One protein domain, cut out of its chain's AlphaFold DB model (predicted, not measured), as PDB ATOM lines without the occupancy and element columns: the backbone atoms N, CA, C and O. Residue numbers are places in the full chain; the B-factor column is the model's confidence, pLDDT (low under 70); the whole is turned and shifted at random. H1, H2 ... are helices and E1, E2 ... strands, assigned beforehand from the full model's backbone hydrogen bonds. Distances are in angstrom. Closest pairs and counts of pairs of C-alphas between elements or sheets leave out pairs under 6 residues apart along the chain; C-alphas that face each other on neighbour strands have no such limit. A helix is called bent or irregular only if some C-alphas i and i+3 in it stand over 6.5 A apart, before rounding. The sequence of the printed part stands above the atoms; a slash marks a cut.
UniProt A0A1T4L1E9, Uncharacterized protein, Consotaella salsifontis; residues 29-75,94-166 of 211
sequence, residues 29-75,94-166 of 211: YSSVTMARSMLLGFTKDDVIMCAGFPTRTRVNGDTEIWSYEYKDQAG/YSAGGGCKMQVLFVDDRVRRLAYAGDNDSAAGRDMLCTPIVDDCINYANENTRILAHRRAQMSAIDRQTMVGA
ATOM      1  N   TYR A  29     107.133 164.347  87.153       61.97
ATOM      2  CA  TYR A  29     107.746 163.494  88.158       61.97
ATOM      3  C   TYR A  29     108.401 164.414  89.182       61.97
ATOM      4  O   TYR A  29     109.246 165.236  88.822       61.97
ATOM      5  N   SER A  30     107.968 164.328  90.439       85.31
ATOM      6  CA  SER A  30     108.602 165.112  91.492       85.31
ATOM      7  C   SER A  30     110.038 164.623  91.675       85.31
ATOM      8  O   SER A  30     110.296 163.414  91.609       85.31
ATOM      9  N   SER A  31     110.980 165.541  91.891       90.25
ATOM     10  CA  SER A  31     112.384 165.191  92.129       90.25
ATOM     11  C   SER A  31     112.516 164.213  93.296       90.25
ATOM     12  O   SER A  31     113.192 163.200  93.179       90.25
ATOM     13  N   VAL A  32     111.718 164.385  94.350       93.00
ATOM     14  CA  VAL A  32     111.620 163.440  95.477       93.00
ATOM     15  C   VAL A  32     111.163 162.029  95.076       93.00
ATOM     16  O   VAL A  32     111.536 161.039  95.700       93.00
ATOM     17  N   THR A  33     110.373 161.874  94.011       92.31
ATOM     18  CA  THR A  33     110.035 160.540  93.487       92.31
ATOM     19  C   THR A  33     111.190 159.961  92.681       92.31
ATOM     20  O   THR A  33     111.524 158.791  92.861       92.31
ATOM     21  N   MET A  34     111.832 160.771  91.837       93.12
ATOM     22  CA  MET A  34     112.977 160.339  91.029       93.12
ATOM     23  C   MET A  34     114.181 159.949  91.891       93.12
ATOM     24  O   MET A  34     114.820 158.931  91.639       93.12
ATOM     25  N   ALA A  35     114.452 160.698  92.957       95.31
ATOM     26  CA  ALA A  35     115.573 160.442  93.852       95.31
ATOM     27  C   ALA A  35     115.534 159.030  94.459       95.31
ATOM     28  O   ALA A  35     116.577 158.401  94.625       95.31
ATOM     29  N   ARG A  36     114.337 158.485  94.726       95.31
ATOM     30  CA  ARG A  36     114.183 157.135  95.296       95.31
ATOM     31  C   ARG A  36     114.802 156.036  94.436       95.31
ATOM     32  O   ARG A  36     115.221 155.026  94.991       95.31
ATOM     33  N   SER A  37     114.824 156.206  93.116       95.12
ATOM     34  CA  SER A  37     115.435 155.249  92.193       95.12
ATOM     35  C   SER A  37     116.824 155.684  91.738       95.12
ATOM     36  O   SER A  37     117.704 154.836  91.633       95.12
ATOM     37  N   MET A  38     117.045 156.980  91.502       95.31
ATOM     38  CA  MET A  38     118.317 157.482  90.969       95.31
ATOM     39  C   MET A  38     119.484 157.350  91.949       95.31
ATOM     40  O   MET A  38     120.608 157.136  91.510       95.31
ATOM     41  N   LEU A  39     119.226 157.445  93.257       96.69
ATOM     42  CA  LEU A  39     120.276 157.351  94.277       96.69
ATOM     43  C   LEU A  39     120.619 155.898  94.640       96.69
ATOM     44  O   LEU A  39     121.546 155.667  95.409       96.69
ATOM     45  N   LEU A  40     119.889 154.899  94.136       97.50
ATOM     46  CA  LEU A  40     120.191 153.504  94.452       97.50
ATOM     47  C   LEU A  40     121.577 153.119  93.923       97.50
ATOM     48  O   LEU A  40     121.907 153.357  92.764       97.50
ATOM     49  N   GLY A  41     122.377 152.479  94.773       97.19
ATOM     50  CA  GLY A  41     123.736 152.051  94.444       97.19
ATOM     51  C   GLY A  41     124.824 153.103  94.668       97.19
ATOM     52  O   GLY A  41     126.002 152.735  94.590       97.19
ATOM     53  N   PHE A  42     124.457 154.349  94.992       97.88
ATOM     54  CA  PHE A  42     125.406 155.379  95.424       97.88
ATOM     55  C   PHE A  42     126.227 154.878  96.609       97.88
ATOM     56  O   PHE A  42     125.694 154.196  97.484       97.88
ATOM     57  N   THR A  43     127.512 155.201  96.627       97.94
ATOM     58  CA  THR A  43     128.372 154.990  97.793       97.94
ATOM     59  C   THR A  43     128.060 156.012  98.882       97.94
ATOM     60  O   THR A  43     127.355 156.998  98.650       97.94
ATOM     61  N   LYS A  44     128.589 155.796 100.085       98.12
ATOM     62  CA  LYS A  44     128.538 156.806 101.149       98.12
ATOM     63  C   LYS A  44     129.171 158.127 100.717       98.12
ATOM     64  O   LYS A  44     128.570 159.174 100.941       98.12
ATOM     65  N   ASP A  45     130.308 158.070 100.028       97.81
ATOM     66  CA  ASP A  45     130.996 159.257  99.514       97.81
ATOM     67  C   ASP A  45     130.143 160.006  98.489       97.81
ATOM     68  O   ASP A  45     130.005 161.220  98.591       97.81
ATOM     69  N   ASP A  46     129.488 159.298  97.562       97.69
ATOM     70  CA  ASP A  46     128.568 159.921  96.599       97.69
ATOM     71  C   ASP A  46     127.447 160.696  97.317       97.69
ATOM     72  O   ASP A  46     127.091 161.805  96.918       97.69
ATOM     73  N   VAL A  47     126.901 160.129  98.402       97.88
ATOM     74  CA  VAL A  47     125.848 160.775  99.201       97.88
ATOM     75  C   VAL A  47     126.393 161.973  99.986       97.88
ATOM     76  O   VAL A  47     125.723 163.002 100.021       97.88
ATOM     77  N   ILE A  48     127.599 161.894 100.564       97.69
ATOM     78  CA  ILE A  48     128.242 163.050 101.220       97.69
ATOM     79  C   ILE A  48     128.472 164.177 100.212       97.69
ATOM     80  O   ILE A  48     128.199 165.337 100.511       97.69
ATOM     81  N   MET A  49     128.948 163.843  99.013       96.88
ATOM     82  CA  MET A  49     129.270 164.829  97.985       96.88
ATOM     83  C   MET A  49     128.041 165.589  97.485       96.88
ATOM     84  O   MET A  49     128.181 166.742  97.085       96.88
ATOM     85  N   CYS A  50     126.854 164.974  97.509       96.88
ATOM     86  CA  CYS A  50     125.642 165.603  96.990       96.88
ATOM     87  C   CYS A  50     124.673 166.135  98.054       96.88
ATOM     88  O   CYS A  50     124.035 167.154  97.822       96.88
ATOM     89  N   ALA A  51     124.546 165.470  99.204       96.12
ATOM     90  CA  ALA A  51     123.635 165.871 100.282       96.12
ATOM     91  C   ALA A  51     124.361 166.531 101.467       96.12
ATOM     92  O   ALA A  51     123.717 166.981 102.417       96.12
ATOM     93  N   GLY A  52     125.696 166.564 101.443       96.50
ATOM     94  CA  GLY A  52     126.526 166.977 102.569       96.50
ATOM     95  C   GLY A  52     126.640 165.906 103.658       96.50
ATOM     96  O   GLY A  52     126.249 164.743 103.496       96.50
ATOM     97  N   PHE A  53     127.177 166.303 104.812       97.62
ATOM     98  CA  PHE A  53     127.275 165.418 105.970       97.62
ATOM     99  C   PHE A  53     125.901 165.186 106.620       97.62
ATOM    100  O   PHE A  53     125.110 166.125 106.751       97.62
ATOM    101  N   PRO A  54     125.603 163.951 107.056       97.69
ATOM    102  CA  PRO A  54     124.313 163.634 107.645       97.69
ATOM    103  C   PRO A  54     124.123 164.323 108.995       97.69
ATOM    104  O   PRO A  54     125.036 164.412 109.813       97.69
ATOM    105  N   THR A  55     122.886 164.733 109.280       97.19
ATOM    106  CA  THR A  55     122.503 165.268 110.592       97.19
ATOM    107  C   THR A  55     122.609 164.197 111.677       97.19
ATOM    108  O   THR A  55     122.954 164.493 112.820       97.19
ATOM    109  N   ARG A  56     122.265 162.945 111.347       97.31
ATOM    110  CA  ARG A  56     122.392 161.796 112.254       97.31
ATOM    111  C   ARG A  56     122.738 160.531 111.488       97.31
ATOM    112  O   ARG A  56     122.223 160.310 110.397       97.31
ATOM    113  N   THR A  57     123.498 159.653 112.126       97.94
ATOM    114  CA  THR A  57     123.773 158.298 111.640       97.94
ATOM    115  C   THR A  57     123.323 157.259 112.668       97.94
ATOM    116  O   THR A  57     123.225 157.537 113.873       97.94
ATOM    117  N   ARG A  58     122.967 156.063 112.197       97.88
ATOM    118  CA  ARG A  58     122.618 154.896 113.015       97.88
ATOM    119  C   ARG A  58     123.119 153.635 112.327       97.88
ATOM    120  O   ARG A  58     122.741 153.384 111.192       97.88
ATOM    121  N   VAL A  59     123.906 152.829 113.028       97.56
ATOM    122  CA  VAL A  59     124.351 151.511 112.555       97.56
ATOM    123  C   VAL A  59     123.484 150.441 113.213       97.56
ATOM    124  O   VAL A  59     123.211 150.516 114.411       97.56
ATOM    125  N   ASN A  60     123.026 149.465 112.435       94.38
ATOM    126  CA  ASN A  60     122.259 148.321 112.911       94.38
ATOM    127  C   ASN A  60     122.697 147.055 112.163       94.38
ATOM    128  O   ASN A  60     122.278 146.823 111.024       94.38
ATOM    129  N   GLY A  61     123.553 146.257 112.807       95.31
ATOM    130  CA  GLY A  61     124.187 145.096 112.184       95.31
ATOM    131  C   GLY A  61     124.951 145.504 110.926       95.31
ATOM    132  O   GLY A  61     125.740 146.446 110.961       95.31
ATOM    133  N   ASP A  62     124.638 144.849 109.811       95.12
ATOM    134  CA  ASP A  62     125.271 145.085 108.504       95.12
ATOM    135  C   ASP A  62     124.669 146.276 107.736       95.12
ATOM    136  O   ASP A  62     124.932 146.475 106.548       95.12
ATOM    137  N   THR A  63     123.810 147.061 108.390       97.81
ATOM    138  CA  THR A  63     123.126 148.199 107.774       97.81
ATOM    139  C   THR A  63     123.463 149.502 108.475       97.81
ATOM    140  O   THR A  63     123.665 149.550 109.689       97.81
ATOM    141  N   GLU A  64     123.476 150.587 107.712       98.31
ATOM    142  CA  GLU A  64     123.674 151.931 108.243       98.31
ATOM    143  C   GLU A  64     122.607 152.871 107.691       98.31
ATOM    144  O   GLU A  64     122.273 152.827 106.513       98.31
ATOM    145  N   ILE A  65     122.035 153.710 108.545       98.25
ATOM    146  CA  ILE A  65     121.023 154.692 108.175       98.25
ATOM    147  C   ILE A  65     121.572 156.079 108.448       98.25
ATOM    148  O   ILE A  65     121.933 156.404 109.582       98.25
ATOM    149  N   TRP A  66     121.581 156.914 107.418       98.31
ATOM    150  CA  TRP A  66     121.885 158.334 107.528       98.31
ATOM    151  C   TRP A  66     120.613 159.153 107.406       98.31
ATOM    152  O   TRP A  66     119.753 158.862 106.576       98.31
ATOM    153  N   SER A  67     120.486 160.181 108.236       97.75
ATOM    154  CA  SER A  67     119.344 161.083 108.252       97.75
ATOM    155  C   SER A  67     119.788 162.516 108.007       97.75
ATOM    156  O   SER A  67     120.707 163.009 108.660       97.75
ATOM    157  N   TYR A  68     119.074 163.174 107.101       96.56
ATOM    158  CA  TYR A  68     119.227 164.574 106.731       96.56
ATOM    159  C   TYR A  68     117.943 165.305 107.086       96.56
ATOM    160  O   TYR A  68     116.858 164.856 106.708       96.56
ATOM    161  N   GLU A  69     118.049 166.403 107.827       94.25
ATOM    162  CA  GLU A  69     116.897 167.209 108.216       94.25
ATOM    163  C   GLU A  69     116.928 168.571 107.519       94.25
ATOM    164  O   GLU A  69     117.924 169.286 107.571       94.25
ATOM    165  N   TYR A  70     115.801 168.948 106.924       89.75
ATOM    166  CA  TYR A  70     115.540 170.294 106.433       89.75
ATOM    167  C   TYR A  70     114.288 170.822 107.127       89.75
ATOM    168  O   TYR A  70     113.283 170.116 107.231       89.75
ATOM    169  N   LYS A  71     114.345 172.049 107.637       86.69
ATOM    170  CA  LYS A  71     113.212 172.704 108.295       86.69
ATOM    171  C   LYS A  71     112.900 173.980 107.544       86.69
ATOM    172  O   LYS A  71     113.760 174.853 107.465       86.69
ATOM    173  N   ASP A  72     111.676 174.079 107.047       76.50
ATOM    174  CA  ASP A  72     111.181 175.319 106.476       76.50
ATOM    175  C   ASP A  72     110.538 176.144 107.594       76.50
ATOM    176  O   ASP A  72     109.548 175.739 108.211       76.50
ATOM    177  N   GLN A  73     111.142 177.289 107.903       65.75
ATOM    178  CA  GLN A  73     110.622 178.235 108.889       65.75
ATOM    179  C   GLN A  73     109.707 179.251 108.203       65.75
ATOM    180  O   GLN A  73     109.902 180.460 108.320       65.75
ATOM    181  N   ALA A  74     108.705 178.791 107.460       63.75
ATOM    182  CA  ALA A  74     107.707 179.704 106.933       63.75
ATOM    183  C   ALA A  74     106.740 180.104 108.065       63.75
ATOM    184  O   ALA A  74     106.059 179.270 108.668       63.75
ATOM    185  N   GLY A  75     106.714 181.400 108.389       58.16
ATOM    186  CA  GLY A  75     105.819 181.966 109.397       58.16
ATOM    187  C   GLY A  75     104.349 181.721 109.041       58.16
ATOM    188  O   GLY A  75     103.935 181.920 107.901       58.16
ATOM    189  N   TYR A  94      96.628 179.422 108.787       61.56
ATOM    190  CA  TYR A  94      97.543 178.817 107.825       61.56
ATOM    191  C   TYR A  94      98.899 178.612 108.505       61.56
ATOM    192  O   TYR A  94      99.629 179.575 108.740       61.56
ATOM    193  N   SER A  95      99.222 177.364 108.852       60.50
ATOM    194  CA  SER A  95     100.588 176.990 109.225       60.50
ATOM    195  C   SER A  95     101.369 176.751 107.940       60.50
ATOM    196  O   SER A  95     101.044 175.836 107.190       60.50
ATOM    197  N   ALA A  96     102.351 177.606 107.666       63.47
ATOM    198  CA  ALA A  96     103.217 177.476 106.498       63.47
ATOM    199  C   ALA A  96     104.471 176.633 106.789       63.47
ATOM    200  O   ALA A  96     105.171 176.248 105.860       63.47
ATOM    201  N   GLY A  97     104.765 176.374 108.067       69.25
ATOM    202  CA  GLY A  97     105.955 175.643 108.484       69.25
ATOM    203  C   GLY A  97     105.831 174.141 108.246       69.25
ATOM    204  O   GLY A  97     104.742 173.580 108.333       69.25
ATOM    205  N   GLY A  98     106.970 173.504 107.997       80.94
ATOM    206  CA  GLY A  98     107.075 172.066 107.788       80.94
ATOM    207  C   GLY A  98     108.525 171.608 107.879       80.94
ATOM    208  O   GLY A  98     109.459 172.402 108.025       80.94
ATOM    209  N   GLY A  99     108.742 170.301 107.835       87.38
ATOM    210  CA  GLY A  99     110.076 169.738 107.961       87.38
ATOM    211  C   GLY A  99     110.213 168.446 107.189       87.38
ATOM    212  O   GLY A  99     109.412 167.527 107.342       87.38
ATOM    213  N   CYS A 100     111.280 168.357 106.408       92.06
ATOM    214  CA  CYS A 100     111.690 167.124 105.774       92.06
ATOM    215  C   CYS A 100     112.743 166.404 106.615       92.06
ATOM    216  O   CYS A 100     113.718 166.998 107.078       92.06
ATOM    217  N   LYS A 101     112.590 165.087 106.730       95.00
ATOM    218  CA  LYS A 101     113.660 164.168 107.100       95.00
ATOM    219  C   LYS A 101     113.858 163.153 105.988       95.00
ATOM    220  O   LYS A 101     113.014 162.282 105.791       95.00
ATOM    221  N   MET A 102     114.978 163.238 105.285       96.56
ATOM    222  CA  MET A 102     115.403 162.213 104.337       96.56
ATOM    223  C   MET A 102     116.235 161.163 105.073       96.56
ATOM    224  O   MET A 102     117.109 161.503 105.867       96.56
ATOM    225  N   GLN A 103     115.953 159.889 104.827       97.69
ATOM    226  CA  GLN A 103     116.638 158.748 105.426       97.69
ATOM    227  C   GLN A 103     117.196 157.850 104.327       97.69
ATOM    228  O   GLN A 103     116.447 157.349 103.485       97.69
ATOM    229  N   VAL A 104     118.507 157.640 104.355       98.44
ATOM    230  CA  VAL A 104     119.253 156.835 103.392       98.44
ATOM    231  C   VAL A 104     119.717 155.568 104.095       98.44
ATOM    232  O   VAL A 104     120.452 155.645 105.074       98.44
ATOM    233  N   LEU A 105     119.268 154.410 103.617       98.50
ATOM    234  CA  LEU A 105     119.709 153.105 104.105       98.50
ATOM    235  C   LEU A 105     120.847 152.592 103.227       98.50
ATOM    236  O   LEU A 105     120.656 152.398 102.024       98.50
ATOM    237  N   PHE A 106     121.971 152.285 103.854       98.69
ATOM    238  CA  PHE A 106     123.136 151.647 103.267       98.69
ATOM    239  C   PHE A 106     123.209 150.172 103.659       98.69
ATOM    240  O   PHE A 106     122.948 149.807 104.806       98.69
ATOM    241  N   VAL A 107     123.595 149.343 102.694       98.19
ATOM    242  CA  VAL A 107     124.022 147.948 102.879       98.19
ATOM    243  C   VAL A 107     125.211 147.736 101.952       98.19
ATOM    244  O   VAL A 107     125.159 148.188 100.805       98.19
ATOM    245  N   ASP A 108     126.272 147.100 102.445       96.19
ATOM    246  CA  ASP A 108     127.535 146.922 101.708       96.19
ATOM    247  C   ASP A 108     128.079 148.244 101.142       96.19
ATOM    248  O   ASP A 108     128.448 148.345  99.972       96.19
ATOM    249  N   ASP A 109     128.051 149.289 101.974       96.25
ATOM    250  CA  ASP A 109     128.519 150.641 101.645       96.25
ATOM    251  C   ASP A 109     127.756 151.349 100.506       96.25
ATOM    252  O   ASP A 109     128.184 152.382  99.994       96.25
ATOM    253  N   ARG A 110     126.585 150.823 100.116       98.19
ATOM    254  CA  ARG A 110     125.773 151.371  99.023       98.19
ATOM    255  C   ARG A 110     124.333 151.633  99.415       98.19
ATOM    256  O   ARG A 110     123.720 150.862 100.151       98.19
ATOM    257  N   VAL A 111     123.753 152.682  98.845       98.44
ATOM    258  CA  VAL A 111     122.347 153.035  99.042       98.44
ATOM    259  C   VAL A 111     121.445 151.913  98.533       98.44
ATOM    260  O   VAL A 111     121.428 151.577  97.347       98.44
ATOM    261  N   ARG A 112     120.643 151.351  99.437       98.25
ATOM    262  CA  ARG A 112     119.619 150.340  99.143       98.25
ATOM    263  C   ARG A 112     118.209 150.885  99.161       98.25
ATOM    264  O   ARG A 112     117.327 150.296  98.535       98.25
ATOM    265  N   ARG A 113     117.969 151.951  99.923       97.69
ATOM    266  CA  ARG A 113     116.649 152.564 100.039       97.69
ATOM    267  C   ARG A 113     116.765 154.020 100.450       97.69
ATOM    268  O   ARG A 113     117.594 154.373 101.282       97.69
ATOM    269  N   LEU A 114     115.845 154.811  99.915       97.12
ATOM    270  CA  LEU A 114     115.579 156.178 100.326       97.12
ATOM    271  C   LEU A 114     114.157 156.269 100.885       97.12
ATOM    272  O   LEU A 114     113.216 155.750 100.277       97.12
ATOM    273  N   ALA A 115     113.996 156.918 102.031       96.56
ATOM    274  CA  ALA A 115     112.702 157.191 102.643       96.56
ATOM    275  C   ALA A 115     112.621 158.650 103.096       96.56
ATOM    276  O   ALA A 115     113.633 159.257 103.436       96.56
ATOM    277  N   TYR A 116     111.407 159.190 103.138       95.19
ATOM    278  CA  TYR A 116     111.137 160.513 103.688       95.19
ATOM    279  C   TYR A 116     110.196 160.388 104.881       95.19
ATOM    280  O   TYR A 116     109.388 159.459 104.952       95.19
ATOM    281  N   ALA A 117     110.344 161.297 105.834       91.44
ATOM    282  CA  ALA A 117     109.499 161.413 107.008       91.44
ATOM    283  C   ALA A 117     109.361 162.884 107.420       91.44
ATOM    284  O   ALA A 117     110.188 163.718 107.053       91.44
ATOM    285  N   GLY A 118     108.361 163.169 108.250       85.50
ATOM    286  CA  GLY A 118     108.079 164.507 108.769       85.50
ATOM    287  C   GLY A 118     106.783 165.087 108.214       85.50
ATOM    288  O   GLY A 118     106.054 164.410 107.496       85.50
ATOM    289  N   ASP A 119     106.511 166.336 108.584       84.62
ATOM    290  CA  ASP A 119     105.458 167.152 107.977       84.62
ATOM    291  C   ASP A 119     106.027 167.768 106.698       84.62
ATOM    292  O   ASP A 119     106.512 168.899 106.683       84.62
ATOM    293  N   ASN A 120     106.155 166.917 105.682       83.44
ATOM    294  CA  ASN A 120     106.911 167.181 104.463       83.44
ATOM    295  C   ASN A 120     106.017 167.322 103.218       83.44
ATOM    296  O   ASN A 120     106.530 167.551 102.116       83.44
ATOM    297  N   ASP A 121     104.703 167.205 103.399       83.94
ATOM    298  CA  ASP A 121     103.690 167.429 102.377       83.94
ATOM    299  C   ASP A 121     103.376 168.926 102.282       83.94
ATOM    300  O   ASP A 121     103.328 169.642 103.279       83.94
ATOM    301  N   SER A 122     103.157 169.428 101.070       79.94
ATOM    302  CA  SER A 122     102.768 170.822 100.853       79.94
ATOM    303  C   SER A 122     101.710 170.932  99.763       79.94
ATOM    304  O   SER A 122     101.358 169.952  99.104       79.94
ATOM    305  N   ALA A 123     101.225 172.151  99.513       79.31
ATOM    306  CA  ALA A 123     100.347 172.418  98.372       79.31
ATOM    307  C   ALA A 123     100.983 172.019  97.022       79.31
ATOM    308  O   ALA A 123     100.265 171.775  96.055       79.31
ATOM    309  N   ALA A 124     102.319 171.927  96.953       79.00
ATOM    310  CA  ALA A 124     103.038 171.474  95.765       79.00
ATOM    311  C   ALA A 124     103.034 169.942  95.593       79.00
ATOM    312  O   ALA A 124     103.391 169.454  94.521       79.00
ATOM    313  N   GLY A 125     102.644 169.184  96.621       83.81
ATOM    314  CA  GLY A 125     102.568 167.727  96.600       83.81
ATOM    315  C   GLY A 125     103.229 167.061  97.804       83.81
ATOM    316  O   GLY A 125     103.745 167.710  98.715       83.81
ATOM    317  N   ARG A 126     103.223 165.728  97.778       88.12
ATOM    318  CA  ARG A 126     103.760 164.893  98.852       88.12
ATOM    319  C   ARG A 126     105.283 164.841  98.860       88.12
ATOM    320  O   ARG A 126     105.902 164.763  97.799       88.12
ATOM    321  N   ASP A 127     105.860 164.864 100.060       91.31
ATOM    322  CA  ASP A 127     107.299 164.921 100.339       91.31
ATOM    323  C   ASP A 127     108.017 166.150  99.742       91.31
ATOM    324  O   ASP A 127     109.244 166.222  99.777       91.31
ATOM    325  N   MET A 128     107.300 167.126  99.173       89.25
ATOM    326  CA  MET A 128     107.899 168.194  98.364       89.25
ATOM    327  C   MET A 128     108.830 169.117  99.152       89.25
ATOM    328  O   MET A 128     109.733 169.703  98.556       89.25
ATOM    329  N   LEU A 129     108.695 169.193 100.478       89.88
ATOM    330  CA  LEU A 129     109.647 169.915 101.331       89.88
ATOM    331  C   LEU A 129     111.037 169.252 101.382       89.88
ATOM    332  O   LEU A 129     111.987 169.858 101.862       89.88
ATOM    333  N   CYS A 130     111.182 168.025 100.871       92.88
ATOM    334  CA  CYS A 130     112.464 167.333 100.741       92.88
ATOM    335  C   CYS A 130     113.239 167.678  99.467       92.88
ATOM    336  O   CYS A 130     114.397 167.282  99.349       92.88
ATOM    337  N   THR A 131     112.622 168.407  98.532       93.00
ATOM    338  CA  THR A 131     113.222 168.819  97.251       93.00
ATOM    339  C   THR A 131     114.628 169.423  97.412       93.00
ATOM    340  O   THR A 131     115.541 168.930  96.750       93.00
ATOM    341  N   PRO A 132     114.876 170.364  98.351       90.81
ATOM    342  CA  PRO A 132     116.202 170.970  98.501       90.81
ATOM    343  C   PRO A 132     117.312 169.985  98.886       90.81
ATOM    344  O   PRO A 132     118.467 170.234  98.581       90.81
ATOM    345  N   ILE A 133     116.981 168.872  99.552       92.62
ATOM    346  CA  ILE A 133     117.974 167.856  99.932       92.62
ATOM    347  C   ILE A 133     118.328 166.966  98.728       92.62
ATOM    348  O   ILE A 133     119.444 166.466  98.623       92.62
ATOM    349  N   VAL A 134     117.371 166.713  97.829       95.62
ATOM    350  CA  VAL A 134     117.509 165.675  96.792       95.62
ATOM    351  C   VAL A 134     117.913 166.210  95.426       95.62
ATOM    352  O   VAL A 134     118.442 165.441  94.623       95.62
ATOM    353  N   ASP A 135     117.651 167.486  95.143       94.31
ATOM    354  CA  ASP A 135     117.896 168.073  93.824       94.31
ATOM    355  C   ASP A 135     119.385 168.017  93.453       94.31
ATOM    356  O   ASP A 135     119.728 167.578  92.351       94.31
ATOM    357  N   ASP A 136     120.273 168.337  94.395       94.88
ATOM    358  CA  ASP A 136     121.721 168.263  94.178       94.88
ATOM    359  C   ASP A 136     122.192 166.821  93.953       94.88
ATOM    360  O   ASP A 136     123.005 166.564  93.066       94.88
ATOM    361  N   CYS A 137     121.604 165.842  94.643       97.06
ATOM    362  CA  CYS A 137     121.890 164.425  94.401       97.06
ATOM    363  C   CYS A 137     121.409 163.918  93.044       97.06
ATOM    364  O   CYS A 137     122.079 163.091  92.419       97.06
ATOM    365  N   ILE A 138     120.283 164.420  92.543       96.38
ATOM    366  CA  ILE A 138     119.826 164.102  91.187       96.38
ATOM    367  C   ILE A 138     120.775 164.708  90.152       96.38
ATOM    368  O   ILE A 138     121.140 164.038  89.183       96.38
ATOM    369  N   ASN A 139     121.196 165.955  90.351       95.25
ATOM    370  CA  ASN A 139     122.152 166.610  89.464       95.25
ATOM    371  C   ASN A 139     123.490 165.864  89.451       95.25
ATOM    372  O   ASN A 139     123.974 165.508  88.376       95.25
ATOM    373  N   TYR A 140     124.000 165.503  90.627       96.12
ATOM    374  CA  TYR A 140     125.203 164.693  90.791       96.12
ATOM    375  C   TYR A 140     125.111 163.348  90.047       96.12
ATOM    376  O   TYR A 140     126.013 162.977  89.291       96.12
ATOM    377  N   ALA A 141     123.980 162.638  90.159       95.38
ATOM    378  CA  ALA A 141     123.737 161.389  89.425       95.38
ATOM    379  C   ALA A 141     123.830 161.574  87.901       95.38
ATOM    380  O   ALA A 141     124.422 160.758  87.178       95.38
ATOM    381  N   ASN A 142     123.233 162.656  87.403       95.19
ATOM    382  CA  ASN A 142     123.216 162.978  85.982       95.19
ATOM    383  C   ASN A 142     124.613 163.339  85.467       95.19
ATOM    384  O   ASN A 142     125.003 162.894  84.384       95.19
ATOM    385  N   GLU A 143     125.378 164.115  86.231       94.69
ATOM    386  CA  GLU A 143     126.756 164.482  85.900       94.69
ATOM    387  C   GLU A 143     127.664 163.257  85.841       94.69
ATOM    388  O   GLU A 143     128.328 163.041  84.824       94.69
ATOM    389  N   ASN A 144     127.608 162.389  86.854       91.88
ATOM    390  CA  ASN A 144     128.368 161.142  86.870       91.88
ATOM    391  C   ASN A 144     128.041 160.267  85.654       91.88
ATOM    392  O   ASN A 144     128.942 159.767  84.975       91.88
ATOM    393  N   THR A 145     126.761 160.151  85.299       92.00
ATOM    394  CA  THR A 145     126.332 159.404  84.107       92.00
ATOM    395  C   THR A 145     126.912 159.999  82.820       92.00
ATOM    396  O   THR A 145     127.399 159.264  81.955       92.00
ATOM    397  N   ARG A 146     126.916 161.331  82.686       92.69
ATOM    398  CA  ARG A 146     127.497 162.025  81.525       92.69
ATOM    399  C   ARG A 146     129.006 161.837  81.443       92.69
ATOM    400  O   ARG A 146     129.514 161.557  80.359       92.69
ATOM    401  N   ILE A 147     129.719 161.937  82.564       92.25
ATOM    402  CA  ILE A 147     131.170 161.718  82.621       92.25
ATOM    403  C   ILE A 147     131.504 160.298  82.160       92.25
ATOM    404  O   ILE A 147     132.385 160.114  81.318       92.25
ATOM    405  N   LEU A 148     130.775 159.292  82.646       89.38
ATOM    406  CA  LEU A 148     130.968 157.901  82.238       89.38
ATOM    407  C   LEU A 148     130.679 157.693  80.744       89.38
ATOM    408  O   LEU A 148     131.449 157.022  80.054       89.38
ATOM    409  N   ALA A 149     129.612 158.303  80.221       91.12
ATOM    410  CA  ALA A 149     129.286 158.251  78.799       91.12
ATOM    411  C   ALA A 149     130.381 158.895  77.932       91.12
ATOM    412  O   ALA A 149     130.811 158.299  76.941       91.12
ATOM    413  N   HIS A 150     130.888 160.066  78.328       91.88
ATOM    414  CA  HIS A 150     131.983 160.740  77.633       91.88
ATOM    415  C   HIS A 150     133.275 159.924  77.660       91.88
ATOM    416  O   HIS A 150     133.890 159.746  76.611       91.88
ATOM    417  N   ARG A 151     133.658 159.363  78.814       91.88
ATOM    418  CA  ARG A 151     134.843 158.493  78.918       91.88
ATOM    419  C   ARG A 151     134.722 157.267  78.015       91.88
ATOM    420  O   ARG A 151     135.672 156.918  77.320       91.88
ATOM    421  N   ARG A 152     133.539 156.649  77.958       89.81
ATOM    422  CA  ARG A 152     133.273 155.512  77.064       89.81
ATOM    423  C   ARG A 152     133.399 155.894  75.588       89.81
ATOM    424  O   ARG A 152     133.974 155.133  74.815       89.81
ATOM    425  N   ALA A 153     132.883 157.061  75.206       89.31
ATOM    426  CA  ALA A 153     132.984 157.575  73.842       89.31
ATOM    427  C   ALA A 153     134.427 157.942  73.455       89.31
ATOM    428  O   ALA A 153     134.852 157.682  72.335       89.31
ATOM    429  N   GLN A 154     135.207 158.504  74.381       87.50
ATOM    430  CA  GLN A 154     136.624 158.788  74.148       87.50
ATOM    431  C   GLN A 154     137.434 157.501  73.974       87.50
ATOM    432  O   GLN A 154     138.242 157.407  73.054       87.50
ATOM    433  N   MET A 155     137.174 156.481  74.794       80.44
ATOM    434  CA  MET A 155     137.894 155.210  74.709       80.44
ATOM    435  C   MET A 155     137.618 154.468  73.390       80.44
ATOM    436  O   MET A 155     138.530 153.871  72.829       80.44
ATOM    437  N   SER A 156     136.403 154.570  72.836       83.19
ATOM    438  CA  SER A 156     136.089 153.997  71.517       83.19
ATOM    439  C   SER A 156     136.665 154.797  70.340       83.19
ATOM    440  O   SER A 156     136.943 154.226  69.285       83.19
ATOM    441  N   ALA A 157     136.868 156.108  70.500       77.62
ATOM    442  CA  ALA A 157     137.530 156.941  69.498       77.62
ATOM    443  C   ALA A 157     139.050 156.704  69.457       77.62
ATOM    444  O   ALA A 157     139.623 156.652  68.369       77.62
ATOM    445  N   ILE A 158     139.689 156.508  70.618       75.50
ATOM    446  CA  ILE A 158     141.119 156.166  70.708       75.50
ATOM    447  C   ILE A 158     141.401 154.842  69.986       75.50
ATOM    448  O   ILE A 158     142.319 154.783  69.175       75.50
ATOM    449  N   ASP A 159     140.570 153.819  70.193       73.00
ATOM    450  CA  ASP A 159     140.709 152.518  69.522       73.00
ATOM    451  C   ASP A 159     140.635 152.641  67.982       73.00
ATOM    452  O   ASP A 159     141.434 152.057  67.245       73.00
ATOM    453  N   ARG A 160     139.756 153.516  67.467       61.53
ATOM    454  CA  ARG A 160     139.717 153.844  66.029       61.53
ATOM    455  C   ARG A 160     140.971 154.571  65.549       61.53
ATOM    456  O   ARG A 160     141.441 154.285  64.452       61.53
ATOM    457  N   GLN A 161     141.514 155.500  66.334       61.59
ATOM    458  CA  GLN A 161     142.704 156.255  65.939       61.59
ATOM    459  C   GLN A 161     143.957 155.370  65.908       61.59
ATOM    460  O   GLN A 161     144.779 155.522  65.006       61.59
ATOM    461  N   THR A 162     144.077 154.399  66.819       64.62
ATOM    462  CA  THR A 162     145.164 153.406  66.800       64.62
ATOM    463  C   THR A 162     145.103 152.524  65.545       64.62
ATOM    464  O   THR A 162     146.138 152.232  64.949       64.62
ATOM    465  N   MET A 163     143.902 152.180  65.065       54.59
ATOM    466  CA  MET A 163     143.714 151.430  63.811       54.59
ATOM    467  C   MET A 163     144.013 152.268  62.553       54.59
ATOM    468  O   MET A 163     144.514 151.731  61.570       54.59
ATOM    469  N   VAL A 164     143.755 153.582  62.570       58.59
ATOM    470  CA  VAL A 164     144.079 154.490  61.446       58.59
ATOM    471  C   VAL A 164     145.573 154.840  61.410       58.59
ATOM    472  O   VAL A 164     146.168 154.883  60.335       58.59
ATOM    473  N   GLY A 165     146.209 155.030  62.571       55.81
ATOM    474  CA  GLY A 165     147.646 155.302  62.678       55.81
ATOM    475  C   GLY A 165     148.533 154.152  62.187       55.81
ATOM    476  O   GLY A 165     149.634 154.398  61.704       55.81
ATOM    477  N   ALA A 166     148.038 152.910  62.222       55.81
ATOM    478  CA  ALA A 166     148.742 151.749  61.677       55.81
ATOM    479  C   ALA A 166     148.766 151.696  60.132       55.81
ATOM    480  O   ALA A 166     149.557 150.945  59.567       55.81
TER     481      ALA A 166
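AT A GLANCE: This is residues 29 to 75 and 94 to 166 of the 211 residues of an uncharacterized protein of Consotaella salsifontis (UniProt A0A1T4L1E9). A twisted wall of four strands has two short helices, H1 and H2, and the first turns of a long helix, H3, packed over one face, while its other face is bare. H3 then runs on far past this body as a single arm, with residues 145 to 166 sticking out. The printed part has 120 residues, with elements in the order H1 H2 E1 E2 E3 E4 H3; the sheet runs E1 E2 E3 E4, all antiparallel, and the class is mixed, helices and strands. The whole is loose, with a radius of gyration of the C-alphas of 18.8 A, and spans 73 by 37 by 20 A, the arm making the length.

HOW THE PARTS SIT: H1, residues 31 to 38, is on the sheet at a height of 9.3 A, over E4, residues 110 to 117; the closest C-alphas are those of Arg 36 and Leu 114, 5.3 A apart. H2, residues 44 to 51, is on the same face at a height of 9.0 A, over E3, residues 98 to 107, and runs along the strands at 16 degrees to E3 on the local plane. E1, residues 56 to 60, and E2, residues 63 to 72, form a hairpin, with N 58 and O 65 at 2.8 A. E2 and E3 are antiparallel at 164 degrees, with N 68 and O 102 at 2.9 A. E3 and E4 form a second hairpin, with N 103 and O 115 at 2.8 A; E4 bends by 51 degrees at residue 113. H3, residues 128 to 165, is on the same face as H1 and H2, making two layers, helices on one face of a sheet. It is irregular, with C-alphas 129 and 132 7.2 A apart, and has a kink of 44 degrees near residue 135. With residues 128 to 141 alone it touches H1, closest at the C-alphas of Val 32 and Thr 131, 5.9 A. With residues 133 to 140 alone it touches H2, closest at the C-alphas of Cys 50 and Cys 137, 4.7 A. In H2 every O i to N i+4 pair is within hydrogen-bond range; in H1 2 of 4 are, in H3 30 of 34.

IN THESE COORDINATES: H1 begins at C-alpha 31, (112.384, 165.191, 92.129). E2 measures 29.7 A from first to last C-alpha and E3 29.9 A. H3 measures 55.0 A and ends at C-alpha 165, (147.646, 155.302, 62.678).

THE WHOLE: The C-alphas of Tyr 94 and Ala 166, the two farthest apart, are 74.1 A apart. Residues 76 to 93 are not printed, and C-alphas 75 and 94 are 9.0 A apart across this cut. No link printed whole is long. Confidence is under 70 at residue 29 and residues 73 to 75, 94 to 97 and 160 to 166.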